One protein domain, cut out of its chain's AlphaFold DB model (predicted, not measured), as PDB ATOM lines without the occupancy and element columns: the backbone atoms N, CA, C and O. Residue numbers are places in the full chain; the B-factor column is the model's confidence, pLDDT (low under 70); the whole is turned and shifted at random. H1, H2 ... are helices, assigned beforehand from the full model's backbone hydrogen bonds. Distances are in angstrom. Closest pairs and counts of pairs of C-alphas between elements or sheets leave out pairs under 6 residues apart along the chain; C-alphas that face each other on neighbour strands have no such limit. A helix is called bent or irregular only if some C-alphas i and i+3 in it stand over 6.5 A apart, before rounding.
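What this domain is: This is residues 108 to 118, 154 to 171 and 303 to 338 of the 338 residues of the protein "Glutathione synthetase, putative" of Eimeria tenella (UniProt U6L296). One long helix, H3, bent but running nearly straight, has the shorter helix H1 beside its first arm, and the far part of its second arm sticks out with the printed part's last residues as a long tail, residues 321 to 338. Toward the other end, the small helix H2 and residues 159 and 160 stand free, and the stretch with no named element, residues 159 to 171, runs from H2 back toward H1. The printed part has 65 residues with three named helices, H1, H2 and H3 along the chain, and no named strand; the class is all helix. The whole is extended, with a radius of gyration of the C-alphas of 17.8 A, and its C-alphas span 63 by 28 by 13 A, a rod.

How they stand to each other: Start at H1, residues 108 to 118, and look across to H3, residues 303 to 331. By its hydrogen bonds H3 was assigned as one helix, but it is bent: C-alphas 314 and 317 are 6.7 A apart, and its arms H3a, residues 303 to 314, and H3b, residues 317 to 331, stand at a shallow tilt of 17 degrees. H1 touches H3a, which takes part with residues 308 to 312 alone; the closest C-alphas, those of Leu 116 and Leu 312, are 6.5 A apart. These two run opposite ways at a shallow tilt of 31 degrees. H1 and H3b are close but not clearly touching, the closest C-alphas being those of Leu 109 and Ile 320 at 7.6 A; they run opposite ways at a shallow tilt of 34.9 degrees, only just short of steep. H2, residues 154 to 158, is apart from H1, H3a and H3b. In H1, H2 and H3b every O i to N i+4 pair is within hydrogen-bond range; in H3a 7 of 8 are.

Where its parts are: Find C-alpha 108 at (-47.947, -101.591, 9.798); from there H1 runs 15.4 A to Met 118. After the cut, H2 begins at Phe 154, at (-27.445, -80.381, 24.034), and ends at Leu 158. Past the second cut, H3a runs 17.0 A from Ala 303 to Arg 314, and H3b 21.1 A from Pro 317 to Leu 331, whose C-alpha is at (-58.412, -117.805, 7.823).

The domain as a whole: Look for the two C-alphas farthest apart at Phe 154 and Thr 338, 63.6 A; Thr 338 is the chain's last residue. Without the stretches that stand free, the body of 40 residues spans 26 by 20 by 14 A. Residues 119 to 153 are not printed, with 18.3 A between C-alphas 118 and 154, nor are residues 172 to 302, with 17.6 A between C-alphas 171 and 303. Both links between the named helices lie across these cuts. The mean pLDDT of the printed part is 76.0, and residues 154 to 158 and 318 to 338 of the model are under 70.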
ATOM      1  N   GLN A 108     -48.442-100.760   8.693       78.25
ATOM      2  CA  GLN A 108     -47.947-101.591   9.798       78.25
ATOM      3  C   GLN A 108     -46.429-101.779   9.720       78.25
ATOM      4  O   GLN A 108     -45.721-101.697  10.728       78.25
ATOM      5  N   LEU A 109     -45.921-101.977   8.504       78.94
ATOM      6  CA  LEU A 109     -44.499-102.093   8.226       78.94
ATOM      7  C   LEU A 109     -43.754-100.806   8.580       78.94
ATOM      8  O   LEU A 109     -42.730-100.846   9.265       78.94
ATOM      9  N   LEU A 110     -44.302 -99.666   8.162       85.19
ATOM     10  CA  LEU A 110     -43.754 -98.349   8.442       85.19
ATOM     11  C   LEU A 110     -43.753 -98.054   9.944       85.19
ATOM     12  O   LEU A 110     -42.720 -97.662  10.484       85.19
ATOM     13  N   LEU A 111     -44.872 -98.293  10.634       87.25
ATOM     14  CA  LEU A 111     -44.978 -98.093  12.080       87.25
ATOM     15  C   LEU A 111     -43.934 -98.928  12.831       87.25
ATOM     16  O   LEU A 111     -43.277 -98.443  13.756       87.25
ATOM     17  N   ARG A 112     -43.729-100.180  12.408       85.38
ATOM     18  CA  ARG A 112     -42.723-101.048  13.018       85.38
ATOM     19  C   ARG A 112     -41.302-100.585  12.718       85.38
ATOM     20  O   ARG A 112     -40.468-100.601  13.623       85.38
ATOM     21  N   ALA A 113     -41.026-100.180  11.484       89.50
ATOM     22  CA  ALA A 113     -39.728 -99.649  11.091       89.50
ATOM     23  C   ALA A 113     -39.380 -98.388  11.895       89.50
ATOM     24  O   ALA A 113     -38.277 -98.291  12.423       89.50
ATOM     25  N   VAL A 114     -40.346 -97.483  12.084       90.62
ATOM     26  CA  VAL A 114     -40.230 -96.301  12.952       90.62
ATOM     27  C   VAL A 114     -39.888 -96.704  14.385       90.62
ATOM     28  O   VAL A 114     -38.921 -96.199  14.951       90.62
ATOM     29  N   HIS A 115     -40.620 -97.662  14.955       89.38
ATOM     30  CA  HIS A 115     -40.377 -98.136  16.318       89.38
ATOM     31  C   HIS A 115     -38.971 -98.744  16.481       89.38
ATOM     32  O   HIS A 115     -38.272 -98.459  17.452       89.38
ATOM     33  N   LEU A 116     -38.524 -99.562  15.521       90.25
ATOM     34  CA  LEU A 116     -37.175-100.138  15.525       90.25
ATOM     35  C   LEU A 116     -36.094 -99.065  15.358       90.25
ATOM     36  O   LEU A 116     -35.076 -99.115  16.046       90.25
ATOM     37  N   ALA A 117     -36.310 -98.086  14.480       91.88
ATOM     38  CA  ALA A 117     -35.384 -96.981  14.267       91.88
ATOM     39  C   ALA A 117     -35.216 -96.132  15.537       91.88
ATOM     40  O   ALA A 117     -34.088 -95.841  15.934       91.88
ATOM     41  N   MET A 118     -36.315 -95.800  16.222       90.25
ATOM     42  CA  MET A 118     -36.267 -95.056  17.484       90.25
ATOM     43  C   MET A 118     -35.537 -95.841  18.579       90.25
ATOM     44  O   MET A 118     -34.611 -95.313  19.188       90.25
ATOM     45  N   PHE A 154     -27.593 -78.987  24.450       66.31
ATOM     46  CA  PHE A 154     -27.445 -80.381  24.034       66.31
ATOM     47  C   PHE A 154     -28.658 -81.230  24.439       66.31
ATOM     48  O   PHE A 154     -29.166 -82.012  23.633       66.31
ATOM     49  N   ALA A 155     -29.176 -81.040  25.654       69.81
ATOM     50  CA  ALA A 155     -30.404 -81.681  26.113       69.81
ATOM     51  C   ALA A 155     -31.612 -81.266  25.253       69.81
ATOM     52  O   ALA A 155     -32.399 -82.115  24.831       69.81
ATOM     53  N   ALA A 156     -31.731 -79.977  24.923       68.75
ATOM     54  CA  ALA A 156     -32.772 -79.479  24.028       68.75
ATOM     55  C   ALA A 156     -32.642 -80.033  22.597       68.75
ATOM     56  O   ALA A 156     -33.656 -80.280  21.941       68.75
ATOM     57  N   ASP A 157     -31.423 -80.251  22.108       67.56
ATOM     58  CA  ASP A 157     -31.171 -80.828  20.787       67.56
ATOM     59  C   ASP A 157     -31.510 -82.323  20.752       67.56
ATOM     60  O   ASP A 157     -32.139 -82.782  19.793       67.56
ATOM     61  N   LEU A 158     -31.199 -83.071  21.818       67.75
ATOM     62  CA  LEU A 158     -31.611 -84.470  21.979       67.75
ATOM     63  C   LEU A 158     -33.137 -84.624  21.961       67.75
ATOM     64  O   LEU A 158     -33.652 -85.519  21.290       67.75
ATOM     65  N   LEU A 159     -33.870 -83.716  22.612       73.38
ATOM     66  CA  LEU A 159     -35.340 -83.687  22.572       73.38
ATOM     67  C   LEU A 159     -35.903 -83.390  21.169       73.38
ATOM     68  O   LEU A 159     -37.075 -83.656  20.903       73.38
ATOM     69  N   ARG A 160     -35.083 -82.857  20.253       77.69
ATOM     70  CA  ARG A 160     -35.440 -82.565  18.854       77.69
ATOM     71  C   ARG A 160     -34.887 -83.584  17.858       77.69
ATOM     72  O   ARG A 160     -35.000 -83.361  16.648       77.69
ATOM     73  N   ALA A 161     -34.288 -84.674  18.333       83.12
ATOM     74  CA  ALA A 161     -33.783 -85.727  17.471       83.12
ATOM     75  C   ALA A 161     -34.917 -86.308  16.611       83.12
ATOM     76  O   ALA A 161     -36.026 -86.564  17.080       83.12
ATOM     77  N   ARG A 162     -34.642 -86.510  15.322       87.69
ATOM     78  CA  ARG A 162     -35.564 -87.143  14.375       87.69
ATOM     79  C   ARG A 162     -34.946 -88.416  13.846       87.69
ATOM     80  O   ARG A 162     -33.731 -88.557  13.822       87.69
ATOM     81  N   ILE A 163     -35.782 -89.332  13.393       90.69
ATOM     82  CA  ILE A 163     -35.320 -90.565  12.764       90.69
ATOM     83  C   ILE A 163     -34.467 -90.222  11.537       90.69
ATOM     84  O   ILE A 163     -34.854 -89.376  10.728       90.69
ATOM     85  N   ALA A 164     -33.294 -90.849  11.431       92.56
ATOM     86  CA  ALA A 164     -32.444 -90.704  10.257       92.56
ATOM     87  C   ALA A 164     -33.190 -91.244   9.026       92.56
ATOM     88  O   ALA A 164     -33.893 -92.241   9.158       92.56
ATOM     89  N   PRO A 165     -33.052 -90.656   7.831       92.12
ATOM     90  CA  PRO A 165     -33.629 -91.240   6.625       92.12
ATOM     91  C   PRO A 165     -33.057 -92.641   6.363       92.12
ATOM     92  O   PRO A 165     -31.840 -92.827   6.372       92.12
ATOM     93  N   PHE A 166     -33.923 -93.623   6.114       91.94
ATOM     94  CA  PHE A 166     -33.532 -94.982   5.738       91.94
ATOM     95  C   PHE A 166     -34.547 -95.577   4.753       91.94
ATOM     96  O   PHE A 166     -35.700 -95.148   4.696       91.94
ATOM     97  N   LEU A 167     -34.118 -96.564   3.965       90.31
ATOM     98  CA  LEU A 167     -35.010 -97.311   3.074       90.31
ATOM     99  C   LEU A 167     -35.865 -98.278   3.889       90.31
ATOM    100  O   LEU A 167     -35.346 -98.918   4.793       90.31
ATOM    101  N   LEU A 168     -37.141 -98.457   3.556       86.75
ATOM    102  CA  LEU A 168     -37.991 -99.397   4.295       86.75
ATOM    103  C   LEU A 168     -37.491-100.848   4.179       86.75
ATOM    104  O   LEU A 168     -37.511-101.596   5.151       86.75
ATOM    105  N   LEU A 169     -37.000-101.218   2.998       85.69
ATOM    106  CA  LEU A 169     -36.430-102.525   2.687       85.69
ATOM    107  C   LEU A 169     -35.018-102.361   2.111       85.69
ATOM    108  O   LEU A 169     -34.714-101.306   1.545       85.69
ATOM    109  N   PRO A 170     -34.146-103.375   2.248       87.38
ATOM    110  CA  PRO A 170     -32.817-103.331   1.651       87.38
ATOM    111  C   PRO A 170     -32.922-103.281   0.122       87.38
ATOM    112  O   PRO A 170     -33.738-103.982  -0.476       87.38
ATOM    113  N   SER A 171     -32.078-102.464  -0.507       85.38
ATOM    114  CA  SER A 171     -31.975-102.426  -1.966       85.38
ATOM    115  C   SER A 171     -31.254-103.686  -2.464       85.38
ATOM    116  O   SER A 171     -30.186-103.999  -1.923       85.38
ATOM    117  N   ALA A 303     -20.694 -95.244   9.454       88.88
ATOM    118  CA  ALA A 303     -20.309 -96.597   9.891       88.88
ATOM    119  C   ALA A 303     -21.282 -97.171  10.948       88.88
ATOM    120  O   ALA A 303     -21.907 -98.206  10.722       88.88
ATOM    121  N   GLY A 304     -21.532 -96.435  12.039       91.69
ATOM    122  CA  GLY A 304     -22.473 -96.865  13.083       91.69
ATOM    123  C   GLY A 304     -23.954 -96.835  12.675       91.69
ATOM    124  O   GLY A 304     -24.735 -97.671  13.123       91.69
ATOM    125  N   LEU A 305     -24.374 -95.892  11.822       92.75
ATOM    126  CA  LEU A 305     -25.763 -95.838  11.338       92.75
ATOM    127  C   LEU A 305     -26.055 -96.965  10.334       92.75
ATOM    128  O   LEU A 305     -27.136 -97.543  10.371       92.75
ATOM    129  N   SER A 306     -25.087 -97.336   9.493       92.69
ATOM    130  CA  SER A 306     -25.217 -98.412   8.502       92.69
ATOM    131  C   SER A 306     -25.463 -99.775   9.151       92.69
ATOM    132  O   SER A 306     -26.291-100.553   8.670       92.69
ATOM    133  N   GLN A 307     -24.822-100.037  10.296       93.56
ATOM    134  CA  GLN A 307     -25.067-101.235  11.089       93.56
ATOM    135  C   GLN A 307     -26.518-101.275  11.583       93.56
ATOM    136  O   GLN A 307     -27.206-102.274  11.380       93.56
ATOM    137  N   ARG A 308     -27.008-100.171  12.163       94.12
ATOM    138  CA  ARG A 308     -28.392-100.062  12.654       94.12
ATOM    139  C   ARG A 308     -29.418-100.247  11.536       94.12
ATOM    140  O   ARG A 308     -30.402-100.955  11.726       94.12
ATOM    141  N   VAL A 309     -29.177 -99.664  10.359       94.31
ATOM    142  CA  VAL A 309     -30.027 -99.878   9.172       94.31
ATOM    143  C   VAL A 309     -30.027-101.353   8.764       94.31
ATOM    144  O   VAL A 309     -31.091-101.926   8.543       94.31
ATOM    145  N   SER A 310     -28.859-101.999   8.742       92.25
ATOM    146  CA  SER A 310     -28.737-103.423   8.395       92.25
ATOM    147  C   SER A 310     -29.472-104.333   9.388       92.25
ATOM    148  O   SER A 310     -30.119-105.304   8.995       92.25
ATOM    149  N   GLU A 311     -29.402-104.030  10.685       91.12
ATOM    150  CA  GLU A 311     -30.146-104.741  11.731       91.12
ATOM    151  C   GLU A 311     -31.659-104.532  11.600       91.12
ATOM    152  O   GLU A 311     -32.423-105.496  11.691       91.12
ATOM    153  N   LEU A 312     -32.094-103.299  11.323       91.62
ATOM    154  CA  LEU A 312     -33.494-102.984  11.041       91.62
ATOM    155  C   LEU A 312     -34.003-103.808   9.851       91.62
ATOM    156  O   LEU A 312     -35.020-104.494   9.976       91.62
ATOM    157  N   HIS A 313     -33.270-103.819   8.733       90.12
ATOM    158  CA  HIS A 313     -33.611-104.589   7.530       90.12
ATOM    159  C   HIS A 313     -33.628-106.100   7.751       90.12
ATOM    160  O   HIS A 313     -34.399-106.792   7.097       90.12
ATOM    161  N   ARG A 314     -32.834-106.626   8.690       86.75
ATOM    162  CA  ARG A 314     -32.868-108.050   9.052       86.75
ATOM    163  C   ARG A 314     -34.132-108.418   9.831       86.75
ATOM    164  O   ARG A 314     -34.679-109.502   9.646       86.75
ATOM    165  N   HIS A 315     -34.595-107.538  10.715       84.50
ATOM    166  CA  HIS A 315     -35.730-107.823  11.597       84.50
ATOM    167  C   HIS A 315     -37.091-107.567  10.952       84.50
ATOM    168  O   HIS A 315     -38.071-108.232  11.298       84.50
ATOM    169  N   LEU A 316     -37.161-106.610  10.030       81.06
ATOM    170  CA  LEU A 316     -38.420-106.159   9.456       81.06
ATOM    171  C   LEU A 316     -39.173-107.273   8.678       81.06
ATOM    172  O   LEU A 316     -40.353-107.493   8.975       81.06
ATOM    173  N   PRO A 317     -38.527-108.072   7.798       70.88
ATOM    174  CA  PRO A 317     -39.192-109.149   7.052       70.88
ATOM    175  C   PRO A 317     -39.622-110.338   7.925       70.88
ATOM    176  O   PRO A 317     -40.668-110.942   7.693       70.88
ATOM    177  N   VAL A 318     -38.859-110.667   8.975       69.44
ATOM    178  CA  VAL A 318     -39.183-111.785   9.887       69.44
ATOM    179  C   VAL A 318     -40.521-111.554  10.585       69.44
ATOM    180  O   VAL A 318     -41.288-112.490  10.819       69.44
ATOM    181  N   HIS A 319     -40.820-110.301  10.927       63.66
ATOM    182  CA  HIS A 319     -42.064-109.955  11.599       63.66
ATOM    183  C   HIS A 319     -43.272-110.043  10.660       63.66
ATOM    184  O   HIS A 319     -44.301-110.595  11.046       63.66
ATOM    185  N   ILE A 320     -43.112-109.582   9.416       62.94
ATOM    186  CA  ILE A 320     -44.106-109.729   8.347       62.94
ATOM    187  C   ILE A 320     -44.511-111.194   8.185       62.94
ATOM    188  O   ILE A 320     -45.693-111.521   8.263       62.94
ATOM    189  N   MET A 321     -43.527-112.080   8.019       61.41
ATOM    190  CA  MET A 321     -43.786-113.498   7.765       61.41
ATOM    191  C   MET A 321     -44.523-114.152   8.941       61.41
ATOM    192  O   MET A 321     -45.359-115.034   8.754       61.41
ATOM    193  N   ARG A 322     -44.265-113.697  10.176       62.88
ATOM    194  CA  ARG A 322     -44.986-114.157  11.373       62.88
ATOM    195  C   ARG A 322     -46.422-113.639  11.437       62.88
ATOM    196  O   ARG A 322     -47.306-114.405  11.810       62.88
ATOM    197  N   LEU A 323     -46.660-112.369  11.111       60.84
ATOM    198  CA  LEU A 323     -48.009-111.795  11.089       60.84
ATOM    199  C   LEU A 323     -48.860-112.442   9.999       60.84
ATOM    200  O   LEU A 323     -49.995-112.824  10.267       60.84
ATOM    201  N   TRP A 324     -48.294-112.639   8.812       60.06
ATOM    202  CA  TRP A 324     -48.995-113.271   7.703       60.06
ATOM    203  C   TRP A 324     -49.332-114.734   8.001       60.06
ATOM    204  O   TRP A 324     -50.477-115.137   7.839       60.06
ATOM    205  N   ARG A 325     -48.399-115.505   8.585       60.38
ATOM    206  CA  ARG A 325     -48.692-116.865   9.078       60.38
ATOM    207  C   ARG A 325     -49.824-116.894  10.105       60.38
ATOM    208  O   ARG A 325     -50.645-117.800  10.056       60.38
ATOM    209  N   LYS A 326     -49.888-115.920  11.019       59.75
ATOM    210  CA  LYS A 326     -50.996-115.813  11.985       59.75
ATOM    211  C   LYS A 326     -52.329-115.506  11.300       59.75
ATOM    212  O   LYS A 326     -53.324-116.127  11.644       59.75
ATOM    213  N   TRP A 327     -52.343-114.596  10.327       58.62
ATOM    214  CA  TRP A 327     -53.531-114.287   9.524       58.62
ATOM    215  C   TRP A 327     -53.999-115.480   8.686       58.62
ATOM    216  O   TRP A 327     -55.187-115.786   8.673       58.62
ATOM    217  N   LEU A 328     -53.074-116.197   8.049       58.94
ATOM    218  CA  LEU A 328     -53.366-117.413   7.295       58.94
ATOM    219  C   LEU A 328     -53.939-118.509   8.207       58.94
ATOM    220  O   LEU A 328     -54.925-119.143   7.855       58.94
ATOM    221  N   LEU A 329     -53.366-118.692   9.402       59.16
ATOM    222  CA  LEU A 329     -53.894-119.619  10.407       59.16
ATOM    223  C   LEU A 329     -55.310-119.232  10.856       59.16
ATOM    224  O   LEU A 329     -56.146-120.111  11.007       59.16
ATOM    225  N   LEU A 330     -55.598-117.937  11.026       57.97
ATOM    226  CA  LEU A 330     -56.935-117.444  11.381       57.97
ATOM    227  C   LEU A 330     -57.966-117.649  10.259       57.97
ATOM    228  O   LEU A 330     -59.118-117.937  10.556       57.97
ATOM    229  N   LEU A 331     -57.558-117.540   8.990       56.16
ATOM    230  CA  LEU A 331     -58.412-117.805   7.823       56.16
ATOM    231  C   LEU A 331     -58.668-119.302   7.587       56.16
ATOM    232  O   LEU A 331     -59.665-119.661   6.968       56.16
ATOM    233  N   LEU A 332     -57.770-120.168   8.063       53.12
ATOM    234  CA  LEU A 332     -57.875-121.625   7.948       53.12
ATOM    235  C   LEU A 332     -58.571-122.282   9.151       53.12
ATOM    236  O   LEU A 332     -58.765-123.497   9.139       53.12
ATOM    237  N   LEU A 333     -58.950-121.519  10.186       46.22
ATOM    238  CA  LEU A 333     -59.778-122.056  11.264       46.22
ATOM    239  C   LEU A 333     -61.207-122.274  10.733       46.22
ATOM    240  O   LEU A 333     -61.830-121.312  10.281       46.22
ATOM    241  N   PRO A 334     -61.757-123.503  10.796       44.97
ATOM    242  CA  PRO A 334     -63.138-123.741  10.407       44.97
ATOM    243  C   PRO A 334     -64.051-122.912  11.311       44.97
ATOM    244  O   PRO A 334     -63.997-123.018  12.538       44.97
ATOM    245  N   THR A 335     -64.884-122.067  10.706       49.31
ATOM    246  CA  THR A 335     -65.981-121.400  11.407       49.31
ATOM    247  C   THR A 335     -66.855-122.484  12.022       49.31
ATOM    248  O   THR A 335     -67.399-123.316  11.293       49.31
ATOM    249  N   ALA A 336     -66.937-122.519  13.353       39.81
ATOM    250  CA  ALA A 336     -67.767-123.482  14.062       39.81
ATOM    251  C   ALA A 336     -69.212-123.396  13.530       39.81
ATOM    252  O   ALA A 336     -69.744-122.284  13.450       39.81
ATOM    253  N   PRO A 337     -69.835-124.519  13.130       49.94
ATOM    254  CA  PRO A 337     -71.225-124.502  12.703       49.94
ATOM    255  C   PRO A 337     -72.107-124.163  13.910       49.94
ATOM    256  O   PRO A 337     -71.998-124.803  14.957       49.94
ATOM    257  N   THR A 338     -72.917-123.115  13.757       49.41
ATOM    258  CA  THR A 338     -73.955-122.676  14.704       49.41
ATOM    259  C   THR A 338     -75.118-123.641  14.765       49.41
ATOM    260  O   THR A 338     -75.525-124.095  13.668       49.41
TER     261      THR A 338